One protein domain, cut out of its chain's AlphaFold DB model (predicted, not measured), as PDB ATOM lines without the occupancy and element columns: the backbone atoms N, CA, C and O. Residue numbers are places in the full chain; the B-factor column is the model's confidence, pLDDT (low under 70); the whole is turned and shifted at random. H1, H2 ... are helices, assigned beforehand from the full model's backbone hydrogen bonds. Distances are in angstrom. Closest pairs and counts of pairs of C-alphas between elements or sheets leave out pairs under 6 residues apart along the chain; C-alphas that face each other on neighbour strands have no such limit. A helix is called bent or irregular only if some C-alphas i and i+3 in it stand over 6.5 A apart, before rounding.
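Overview. This is residues 73 to 146 of the 146 residues of the protein "Cupin domain-containing protein" of Panacibacter ginsenosidivorans (UniProt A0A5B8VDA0). A short helix, H2, sits in the middle of this small helical domain, with H1 side by side with it as a helical hairpin and the longest helix, H3, crossing it at about a right angle on another side; H4 covers one flank, packing on both H1 and H2. The far part of H3, residues 116 to 120, sticks out together with residues 114 and 115 before it. The printed part has 74 residues with four named helices, in the order H1, H2, H3, H4, and no named strand; the class is all helix. The whole is compact, with a radius of gyration of the C-alphas of 11.7 A, and spans 34 by 29 by 20 A.

Arrangement. Look first at H3, residues 116 to 133, which has a kink of 39 degrees near residue 123. It touches H2, residues 99 to 108, with residues 124 to 132 alone; their closest C-alphas, of Val 104 and Ala 128, are 4.6 A apart, and the helices are about perpendicular at 84 degrees. H2 is the hub, touching three helices. Go on to H1, residues 73 to 86, which touches H2, with the closest C-alphas, of Ser 77 and Leu 105, 5.6 A apart. These two form a helical hairpin, running opposite ways at a shallow tilt of 32 degrees, only just short of steep. H4, residues 136 to 144, touches H1 at a steep tilt of 69 degrees, only just short of about perpendicular, the same way; the closest C-alphas, of Ile 80 and Tyr 144, are 5.5 A apart. H4 also touches H2, about perpendicular at 81 degrees, with the C-alphas of Val 104 and Met 137 closest at 6.7 A. H3 and H4 are close but not clearly touching, their closest C-alphas, of Ala 131 and Met 137, being 7.2 A apart, while H1 and H3 are apart. In H1, H2 and H4 each O i to N i+4 pair is within hydrogen-bond range; in H3, 10 of 14 are.

Along the chain. Find C-alpha 116 at (82.157, 7.739, 81.175); from there H3 runs 27.3 A to C-alpha 133. It is irregular: C-alphas 119 and 122 are 7.2 A apart. Find C-alpha 73 at (72.884, 30.599, 87.143), where H1 begins its 20.0 A course to C-alpha 86. H2 measures 14.0 A from C-alpha 99 to C-alpha 108, and H4 measures 12.4 A from C-alpha 136 to C-alpha 144 at (75.117, 37.822, 75.930).

Size, cuts and confidence. The two C-alphas farthest apart, of Gly 115 and Arg 146, are 35.9 A apart. The link from H1 to H2, residues 87 to 98, is long; that from H2 to H3 is short, and that from H3 to H4 is tight. The printed part has no cut and ends at the chain's last residue, Arg 146. Its mean pLDDT is 92.5, and no printed residue is under 70.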
ATOM      1  N   ARG A  73      71.714  31.179  87.813       94.31
ATOM      2  CA  ARG A  73      72.884  30.599  87.143       94.31
ATOM      3  C   ARG A  73      72.488  29.736  85.946       94.31
ATOM      4  O   ARG A  73      73.116  29.820  84.892       94.31
ATOM      5  N   PHE A  74      71.405  28.974  86.076       94.38
ATOM      6  CA  PHE A  74      70.871  28.188  84.972       94.38
ATOM      7  C   PHE A  74      70.374  29.090  83.835       94.38
ATOM      8  O   PHE A  74      70.783  28.908  82.688       94.38
ATOM      9  N   LEU A  75      69.582  30.122  84.143       92.56
ATOM     10  CA  LEU A  75      69.098  31.076  83.136       92.56
ATOM     11  C   LEU A  75      70.243  31.802  82.414       92.56
ATOM     12  O   LEU A  75      70.242  31.895  81.187       92.56
ATOM     13  N   GLU A  76      71.259  32.256  83.150       95.12
ATOM     14  CA  GLU A  76      72.462  32.853  82.562       95.12
ATOM     15  C   GLU A  76      73.194  31.875  81.637       95.12
ATOM     16  O   GLU A  76      73.682  32.267  80.578       95.12
ATOM     17  N   SER A  77      73.270  30.594  82.011       95.44
ATOM     18  CA  SER A  77      73.916  29.574  81.181       95.44
ATOM     19  C   SER A  77      73.175  29.340  79.861       95.44
ATOM     20  O   SER A  77      73.827  29.186  78.829       95.44
ATOM     21  N   LEU A  78      71.836  29.390  79.870       94.31
ATOM     22  CA  LEU A  78      71.018  29.311  78.657       94.31
ATOM     23  C   LEU A  78      71.259  30.522  77.761       94.31
ATOM     24  O   LEU A  78      71.531  30.363  76.577       94.31
ATOM     25  N   CYS A  79      71.211  31.718  78.343       95.75
ATOM     26  CA  CYS A  79      71.472  32.968  77.644       95.75
ATOM     27  C   CYS A  79      72.840  32.959  76.931       95.75
ATOM     28  O   CYS A  79      72.922  33.181  75.723       95.75
ATOM     29  N   ILE A  80      73.913  32.598  77.644       97.25
ATOM     30  CA  ILE A  80      75.256  32.480  77.056       97.25
ATOM     31  C   ILE A  80      75.310  31.348  76.021       97.25
ATOM     32  O   ILE A  80      75.951  31.498  74.983       97.25
ATOM     33  N   GLY A  81      74.674  30.206  76.296       96.12
ATOM     34  CA  GLY A  81      74.643  29.057  75.394       96.12
ATOM     35  C   GLY A  81      74.012  29.389  74.042       96.12
ATOM     36  O   GLY A  81      74.604  29.075  73.010       96.12
ATOM     37  N   TYR A  82      72.864  30.075  74.045       94.88
ATOM     38  CA  TYR A  82      72.207  30.545  72.825       94.88
ATOM     39  C   TYR A  82      73.035  31.610  72.106       94.88
ATOM     40  O   TYR A  82      73.278  31.459  70.914       94.88
ATOM     41  N   GLY A  83      73.578  32.599  72.820       96.88
ATOM     42  CA  GLY A  83      74.433  33.617  72.199       96.88
ATOM     43  C   GLY A  83      75.686  33.035  71.531       96.88
ATOM     44  O   GLY A  83      76.076  33.449  70.443       96.88
ATOM     45  N   LEU A  84      76.300  32.006  72.127       97.62
ATOM     46  CA  LEU A  84      77.391  31.269  71.482       97.62
ATOM     47  C   LEU A  84      76.934  30.491  70.244       97.62
ATOM     48  O   LEU A  84      77.727  30.327  69.318       97.62
ATOM     49  N   ALA A  85      75.715  29.953  70.244       95.50
ATOM     50  CA  ALA A  85      75.176  29.239  69.094       95.50
ATOM     51  C   ALA A  85      74.887  30.194  67.930       95.50
ATOM     52  O   ALA A  85      75.286  29.886  66.806       95.50
ATOM     53  N   ASP A  86      74.301  31.358  68.214       96.06
ATOM     54  CA  ASP A  86      74.024  32.411  67.229       96.06
ATOM     55  C   ASP A  86      75.315  32.933  66.581       96.06
ATOM     56  O   ASP A  86      75.376  33.123  65.367       96.06
ATOM     57  N   ASP A  87      76.392  33.044  67.360       97.25
ATOM     58  CA  ASP A  87      77.724  33.421  66.873       97.25
ATOM     59  C   ASP A  87      78.477  32.288  66.140       97.25
ATOM     60  O   ASP A  87      79.641  32.450  65.761       97.25
ATOM     61  N   GLY A  88      77.877  31.104  65.977       96.69
ATOM     62  CA  GLY A  88      78.529  29.953  65.339       96.69
ATOM     63  C   GLY A  88      79.686  29.357  66.154       96.69
ATOM     64  O   GLY A  88      80.533  28.640  65.623       96.69
ATOM     65  N   LEU A  89      79.737  29.626  67.462       97.19
ATOM     66  CA  LEU A  89      80.772  29.148  68.387       97.19
ATOM     67  C   LEU A  89      80.401  27.820  69.064       97.19
ATOM     68  O   LEU A  89      81.011  27.441  70.073       97.19
ATOM     69  N   THR A  90      79.430  27.097  68.507       96.31
ATOM     70  CA  THR A  90      79.034  25.745  68.918       96.31
ATOM     71  C   THR A  90      79.075  24.783  67.734       96.31
ATOM     72  O   THR A  90      79.040  25.192  66.576       96.31
ATOM     73  N   ASN A  91      79.178  23.484  68.009       91.62
ATOM     74  CA  ASN A  91      78.986  22.467  66.976       91.62
ATOM     75  C   ASN A  91      77.489  22.221  66.700       91.62
ATOM     76  O   ASN A  91      76.614  22.749  67.378       91.62
ATOM     77  N   ASN A  92      77.180  21.335  65.753       85.62
ATOM     78  CA  ASN A  92      75.801  20.959  65.401       85.62
ATOM     79  C   ASN A  92      74.980  20.306  66.537       85.62
ATOM     80  O   ASN A  92      73.792  20.048  66.356       85.62
ATOM     81  N   LYS A  93      75.596  20.015  67.688       84.62
ATOM     82  CA  LYS A  93      74.939  19.520  68.907       84.62
ATOM     83  C   LYS A  93      74.801  20.609  69.980       84.62
ATOM     84  O   LYS A  93      74.453  20.284  71.110       84.62
ATOM     85  N   GLY A  94      75.119  21.866  69.662       86.75
ATOM     86  CA  GLY A  94      75.086  22.987  70.604       86.75
ATOM     87  C   GLY A  94      76.226  22.980  71.626       86.75
ATOM     88  O   GLY A  94      76.174  23.710  72.611       86.75
ATOM     89  N   ILE A  95      77.269  22.165  71.425       91.00
ATOM     90  CA  ILE A  95      78.415  22.101  72.342       91.00
ATOM     91  C   ILE A  95      79.396  23.227  71.980       91.00
ATOM     92  O   ILE A  95      79.837  23.271  70.826       91.00
ATOM     93  N   PRO A  96      79.786  24.105  72.926       95.00
ATOM     94  CA  PRO A  96      80.764  25.161  72.678       95.00
ATOM     95  C   PRO A  96      82.094  24.644  72.122       95.00
ATOM     96  O   PRO A  96      82.672  23.693  72.647       95.00
ATOM     97  N   ALA A  97      82.622  25.325  71.102       93.44
ATOM     98  CA  ALA A  97      83.877  24.960  70.442       93.44
ATOM     99  C   ALA A  97      85.105  25.126  71.357       93.44
ATOM    100  O   ALA A  97      86.070  24.368  71.272       93.44
ATOM    101  N   LYS A  98      85.079  26.119  72.259       95.69
ATOM    102  CA  LYS A  98      86.151  26.350  73.234       95.69
ATOM    103  C   LYS A  98      85.887  25.559  74.509       95.69
ATOM    104  O   LYS A  98      84.866  25.754  75.164       95.69
ATOM    105  N   LEU A  99      86.879  24.774  74.934       93.56
ATOM    106  CA  LEU A  99      86.801  23.984  76.167       93.56
ATOM    107  C   LEU A  99      86.526  24.842  77.412       93.56
ATOM    108  O   LEU A  99      85.846  24.389  78.324       93.56
ATOM    109  N   ASP A 100      87.019  26.085  77.449       96.19
ATOM    110  CA  ASP A 100      86.734  27.005  78.557       96.19
ATOM    111  C   ASP A 100      85.266  27.431  78.610       96.19
ATOM    112  O   ASP A 100      84.710  27.484  79.700       96.19
ATOM    113  N   HIS A 101      84.631  27.671  77.457       96.31
ATOM    114  CA  HIS A 101      83.202  27.990  77.394       96.31
ATOM    115  C   HIS A 101      82.365  26.779  77.813       96.31
ATOM    116  O   HIS A 101      81.458  26.916  78.627       96.31
ATOM    117  N   LEU A 102      82.718  25.588  77.317       93.94
ATOM    118  CA  LEU A 102      82.068  24.339  77.713       93.94
ATOM    119  C   LEU A 102      82.160  24.121  79.230       93.94
ATOM    120  O   LEU A 102      81.147  23.881  79.880       93.94
ATOM    121  N   ALA A 103      83.361  24.247  79.798       94.12
ATOM    122  CA  ALA A 103      83.595  24.005  81.215       94.12
ATOM    123  C   ALA A 103      82.814  24.976  82.115       94.12
ATOM    124  O   ALA A 103      82.192  24.533  83.081       94.12
ATOM    125  N   VAL A 104      82.828  26.283  81.815       95.50
ATOM    126  CA  VAL A 104      82.079  27.257  82.629       95.50
ATOM    127  C   VAL A 104      80.575  27.091  82.473       95.50
ATOM    128  O   VAL A 104      79.882  27.167  83.477       95.50
ATOM    129  N   LEU A 105      80.070  26.811  81.267       94.94
ATOM    130  CA  LEU A 105      78.635  26.628  81.055       94.94
ATOM    131  C   LEU A 105      78.099  25.386  81.745       94.94
ATOM    132  O   LEU A 105      77.088  25.477  82.427       94.94
ATOM    133  N   MET A 106      78.782  24.250  81.617       91.56
ATOM    134  CA  MET A 106      78.337  23.013  82.258       91.56
ATOM    135  C   MET A 106      78.263  23.142  83.778       91.56
ATOM    136  O   MET A 106      77.297  22.699  84.394       91.56
ATOM    137  N   GLU A 107      79.288  23.744  84.384       93.31
ATOM    138  CA  GLU A 107      79.305  23.952  85.829       93.31
ATOM    139  C   GLU A 107      78.245  24.966  86.267       93.31
ATOM    140  O   GLU A 107      77.617  24.772  87.307       93.31
ATOM    141  N   HIS A 108      78.025  26.023  85.480       94.88
ATOM    142  CA  HIS A 108      77.084  27.089  85.821       94.88
ATOM    143  C   HIS A 108      75.624  26.685  85.610       94.88
ATOM    144  O   HIS A 108      74.767  27.106  86.380       94.88
ATOM    145  N   ALA A 109      75.361  25.817  84.633       93.88
ATOM    146  CA  ALA A 109      74.064  25.189  84.383       93.88
ATOM    147  C   ALA A 109      73.726  24.064  85.378       93.88
ATOM    148  O   ALA A 109      72.674  23.441  85.250       93.88
ATOM    149  N   ASP A 110      74.640  23.728  86.298       94.00
ATOM    150  CA  ASP A 110      74.540  22.570  87.197       94.00
ATOM    151  C   ASP A 110      74.131  21.276  86.464       94.00
ATOM    152  O   ASP A 110      73.311  20.498  86.939       94.00
ATOM    153  N   SER A 111      74.662  21.070  85.256       90.19
ATOM    154  CA  SER A 111      74.318  19.932  84.398       90.19
ATOM    155  C   SER A 111      75.377  18.843  84.534       90.19
ATOM    156  O   SER A 111      76.430  18.884  83.891       90.19
ATOM    157  N   ARG A 112      75.108  17.874  85.410       88.88
ATOM    158  CA  ARG A 112      76.032  16.792  85.770       88.88
ATOM    159  C   ARG A 112      75.842  15.596  84.853       88.88
ATOM    160  O   ARG A 112      74.716  15.166  84.616       88.88
ATOM    161  N   PHE A 113      76.934  15.047  84.329       83.50
ATOM    162  CA  PHE A 113      76.872  13.908  83.415       83.50
ATOM    163  C   PHE A 113      76.938  12.562  84.134       83.50
ATOM    164  O   PHE A 113      77.295  12.457  85.302       83.50
ATOM    165  N   THR A 114      76.595  11.509  83.396       80.50
ATOM    166  CA  THR A 114      76.614  10.121  83.870       80.50
ATOM    167  C   THR A 114      77.548   9.258  83.022       80.50
ATOM    168  O   THR A 114      77.961   9.642  81.924       80.50
ATOM    169  N   GLY A 115      77.893   8.072  83.530       81.50
ATOM    170  CA  GLY A 115      78.743   7.109  82.825       81.50
ATOM    171  C   GLY A 115      80.175   7.614  82.636       81.50
ATOM    172  O   GLY A 115      80.733   8.268  83.511       81.50
ATOM    173  N   PHE A 116      80.777   7.334  81.476       73.69
ATOM    174  CA  PHE A 116      82.157   7.739  81.175       73.69
ATOM    175  C   PHE A 116      82.374   9.260  81.256       73.69
ATOM    176  O   PHE A 116      83.428   9.713  81.695       73.69
ATOM    177  N   LEU A 117      81.363  10.062  80.899       75.00
ATOM    178  CA  LEU A 117      81.449  11.522  80.989       75.00
ATOM    179  C   LEU A 117      81.536  12.028  82.440       75.00
ATOM    180  O   LEU A 117      82.087  13.101  82.667       75.00
ATOM    181  N   ALA A 118      81.070  11.250  83.424       82.38
ATOM    182  CA  ALA A 118      81.256  11.582  84.837       82.38
ATOM    183  C   ALA A 118      82.732  11.468  85.269       82.38
ATOM    184  O   ALA A 118      83.181  12.195  86.148       82.38
ATOM    185  N   LEU A 119      83.537  10.615  84.618       85.88
ATOM    186  CA  LEU A 119      84.958  10.450  84.961       85.88
ATOM    187  C   LEU A 119      85.796  11.686  84.608       85.88
ATOM    188  O   LEU A 119      86.766  11.999  85.297       85.88
ATOM    189  N   ILE A 120      85.422  12.403  83.545       85.19
ATOM    190  CA  ILE A 120      86.116  13.628  83.116       85.19
ATOM    191  C   ILE A 120      85.609  14.881  83.838       85.19
ATOM    192  O   ILE A 120      86.222  15.948  83.739       85.19
ATOM    193  N   GLU A 121      84.512  14.771  84.585       86.50
ATOM    194  CA  GLU A 121      83.876  15.896  85.262       86.50
ATOM    195  C   GLU A 121      84.824  16.654  86.213       86.50
ATOM    196  O   GLU A 121      84.896  17.881  86.099       86.50
ATOM    197  N   PRO A 122      85.638  16.012  87.079       89.88
ATOM    198  CA  PRO A 122      86.551  16.743  87.963       89.88
ATOM    199  C   PRO A 122      87.569  17.602  87.201       89.88
ATOM    200  O   PRO A 122      87.977  18.669  87.669       89.88
ATOM    201  N   ILE A 123      87.978  17.158  86.008       91.69
ATOM    202  CA  ILE A 123      88.894  17.900  85.136       91.69
ATOM    203  C   ILE A 123      88.181  19.133  84.574       91.69
ATOM    204  O   ILE A 123      88.732  20.237  84.634       91.69
ATOM    205  N   LEU A 124      86.947  18.965  84.088       89.31
ATOM    206  CA  LEU A 124      86.124  20.067  83.587       89.31
ATOM    207  C   LEU A 124      85.822  21.091  84.685       89.31
ATOM    208  O   LEU A 124      85.972  22.285  84.445       89.31
ATOM    209  N   LEU A 125      85.523  20.659  85.910       91.50
ATOM    210  CA  LEU A 125      85.291  21.567  87.038       91.50
ATOM    211  C   LEU A 125      86.544  22.365  87.408       91.50
ATOM    212  O   LEU A 125      86.482  23.582  87.589       91.50
ATOM    213  N   ARG A 126      87.721  21.724  87.443       94.56
ATOM    214  CA  ARG A 126      88.993  22.442  87.640       94.56
ATOM    215  C   ARG A 126      89.257  23.442  86.514       94.56
ATOM    216  O   ARG A 126      89.750  24.543  86.773       94.56
ATOM    217  N   ARG A 127      88.929  23.085  85.267       95.12
ATOM    218  CA  ARG A 127      89.040  23.992  84.117       95.12
ATOM    219  C   ARG A 127      88.079  25.173  84.247       95.12
ATOM    220  O   ARG A 127      88.527  26.299  84.055       95.12
ATOM    221  N   ALA A 128      86.835  24.939  84.666       95.00
ATOM    222  CA  ALA A 128      85.826  25.969  84.908       95.00
ATOM    223  C   ALA A 128      86.294  26.981  85.964       95.00
ATOM    224  O   ALA A 128      86.237  28.188  85.732       95.00
ATOM    225  N   VAL A 129      86.861  26.507  87.080       95.62
ATOM    226  CA  VAL A 129      87.448  27.379  88.115       95.62
ATOM    227  C   VAL A 129      88.563  28.253  87.535       95.62
ATOM    228  O   VAL A 129      88.597  29.459  87.780       95.62
ATOM    229  N   ARG A 130      89.471  27.678  86.733       96.81
ATOM    230  CA  ARG A 130      90.545  28.442  86.073       96.81
ATOM    231  C   ARG A 130      89.994  29.457  85.068       96.81
ATOM    232  O   ARG A 130      90.472  30.586  85.039       96.81
ATOM    233  N   ALA A 131      89.004  29.078  84.265       96.69
ATOM    234  CA  ALA A 131      88.371  29.948  83.278       96.69
ATOM    235  C   ALA A 131      87.646  31.130  83.940       96.69
ATOM    236  O   ALA A 131      87.809  32.270  83.506       96.69
ATOM    237  N   ARG A 132      86.934  30.893  85.051       95.44
ATOM    238  CA  ARG A 132      86.345  31.963  85.870       95.44
ATOM    239  C   ARG A 132      87.394  32.928  86.405       95.44
ATOM    240  O   ARG A 132      87.221  34.130  86.258       95.44
ATOM    241  N   LYS A 133      88.500  32.416  86.960       96.31
ATOM    242  CA  LYS A 133      89.616  33.258  87.438       96.31
ATOM    243  C   LYS A 133      90.231  34.117  86.328       96.31
ATOM    244  O   LYS A 133      90.726  35.197  86.612       96.31
ATOM    245  N   LYS A 134      90.177  33.658  85.074       96.69
ATOM    246  CA  LYS A 134      90.609  34.412  83.884       96.69
ATOM    247  C   LYS A 134      89.549  35.385  83.342       96.69
ATOM    248  O   LYS A 134      89.768  35.974  82.293       96.69
ATOM    249  N   GLY A 135      88.397  35.521  83.999       96.75
ATOM    250  CA  GLY A 135      87.328  36.432  83.582       96.75
ATOM    251  C   GLY A 135      86.442  35.920  82.443       96.75
ATOM    252  O   GLY A 135      85.572  36.660  81.995       96.75
ATOM    253  N   VAL A 136      86.595  34.663  82.000       97.38
ATOM    254  CA  VAL A 136      85.831  34.106  80.862       97.38
ATOM    255  C   VAL A 136      84.324  34.215  81.095       97.38
ATOM    256  O   VAL A 136      83.598  34.662  80.216       97.38
ATOM    257  N   MET A 137      83.853  33.851  82.291       95.88
ATOM    258  CA  MET A 137      82.425  33.906  82.617       95.88
ATOM    259  C   MET A 137      81.880  35.341  82.604       95.88
ATOM    260  O   MET A 137      80.787  35.571  82.098       95.88
ATOM    261  N   ASN A 138      82.650  36.309  83.110       95.94
ATOM    262  CA  ASN A 138      82.236  37.713  83.129       95.94
ATOM    263  C   ASN A 138      82.146  38.278  81.709       95.94
ATOM    264  O   ASN A 138      81.152  38.914  81.382       95.94
ATOM    265  N   ALA A 139      83.133  37.978  80.858       96.94
ATOM    266  CA  ALA A 139      83.128  38.394  79.459       96.94
ATOM    267  C   ALA A 139      81.940  37.799  78.680       96.94
ATOM    268  O   ALA A 139      81.294  38.498  77.905       96.94
ATOM    269  N   LEU A 140      81.618  36.518  78.908       97.12
ATOM    270  CA  LEU A 140      80.451  35.873  78.295       97.12
ATOM    271  C   LEU A 140      79.137  36.497  78.780       97.12
ATOM    272  O   LEU A 140      78.258  36.770  77.967       97.12
ATOM    273  N   ARG A 141      79.008  36.748  80.089       96.19
ATOM    274  CA  ARG A 141      77.815  37.373  80.673       96.19
ATOM    275  C   ARG A 141      77.600  38.789  80.140       96.19
ATOM    276  O   ARG A 141      76.486  39.123  79.768       96.19
ATOM    277  N   GLU A 142      78.658  39.597  80.085       96.50
ATOM    278  CA  GLU A 142      78.613  40.959  79.544       96.50
ATOM    279  C   GLU A 142      78.185  40.985  78.076       96.50
ATOM    280  O   GLU A 142      77.448  41.881  77.673       96.50
ATOM    281  N   LYS A 143      78.629  40.000  77.294       96.75
ATOM    282  CA  LYS A 143      78.320  39.933  75.871       96.75
ATOM    283  C   LYS A 143      76.886  39.482  75.582       96.75
ATOM    284  O   LYS A 143      76.285  40.017  74.659       96.75
ATOM    285  N   TYR A 144      76.368  38.493  76.313       96.94
ATOM    286  CA  TYR A 144      75.117  37.822  75.930       96.94
ATOM    287  C   TYR A 144      73.929  38.075  76.862       96.94
ATOM    288  O   TYR A 144      72.801  37.918  76.416       96.94
ATOM    289  N   CYS A 145      74.152  38.450  78.127       91.06
ATOM    290  CA  CYS A 145      73.099  38.507  79.156       91.06
ATOM    291  C   CYS A 145      72.895  39.900  79.760       91.06
ATOM    292  O   CYS A 145      72.505  40.006  80.925       91.06
ATOM    293  N   ARG A 146      73.211  40.943  78.988       72.06
ATOM    294  CA  ARG A 146      72.852  42.331  79.296       72.06
ATOM    295  C   ARG A 146      71.506  42.690  78.691       72.06
ATOM    296  O   ARG A 146      71.240  42.228  77.563       72.06
TER     297      ARG A 146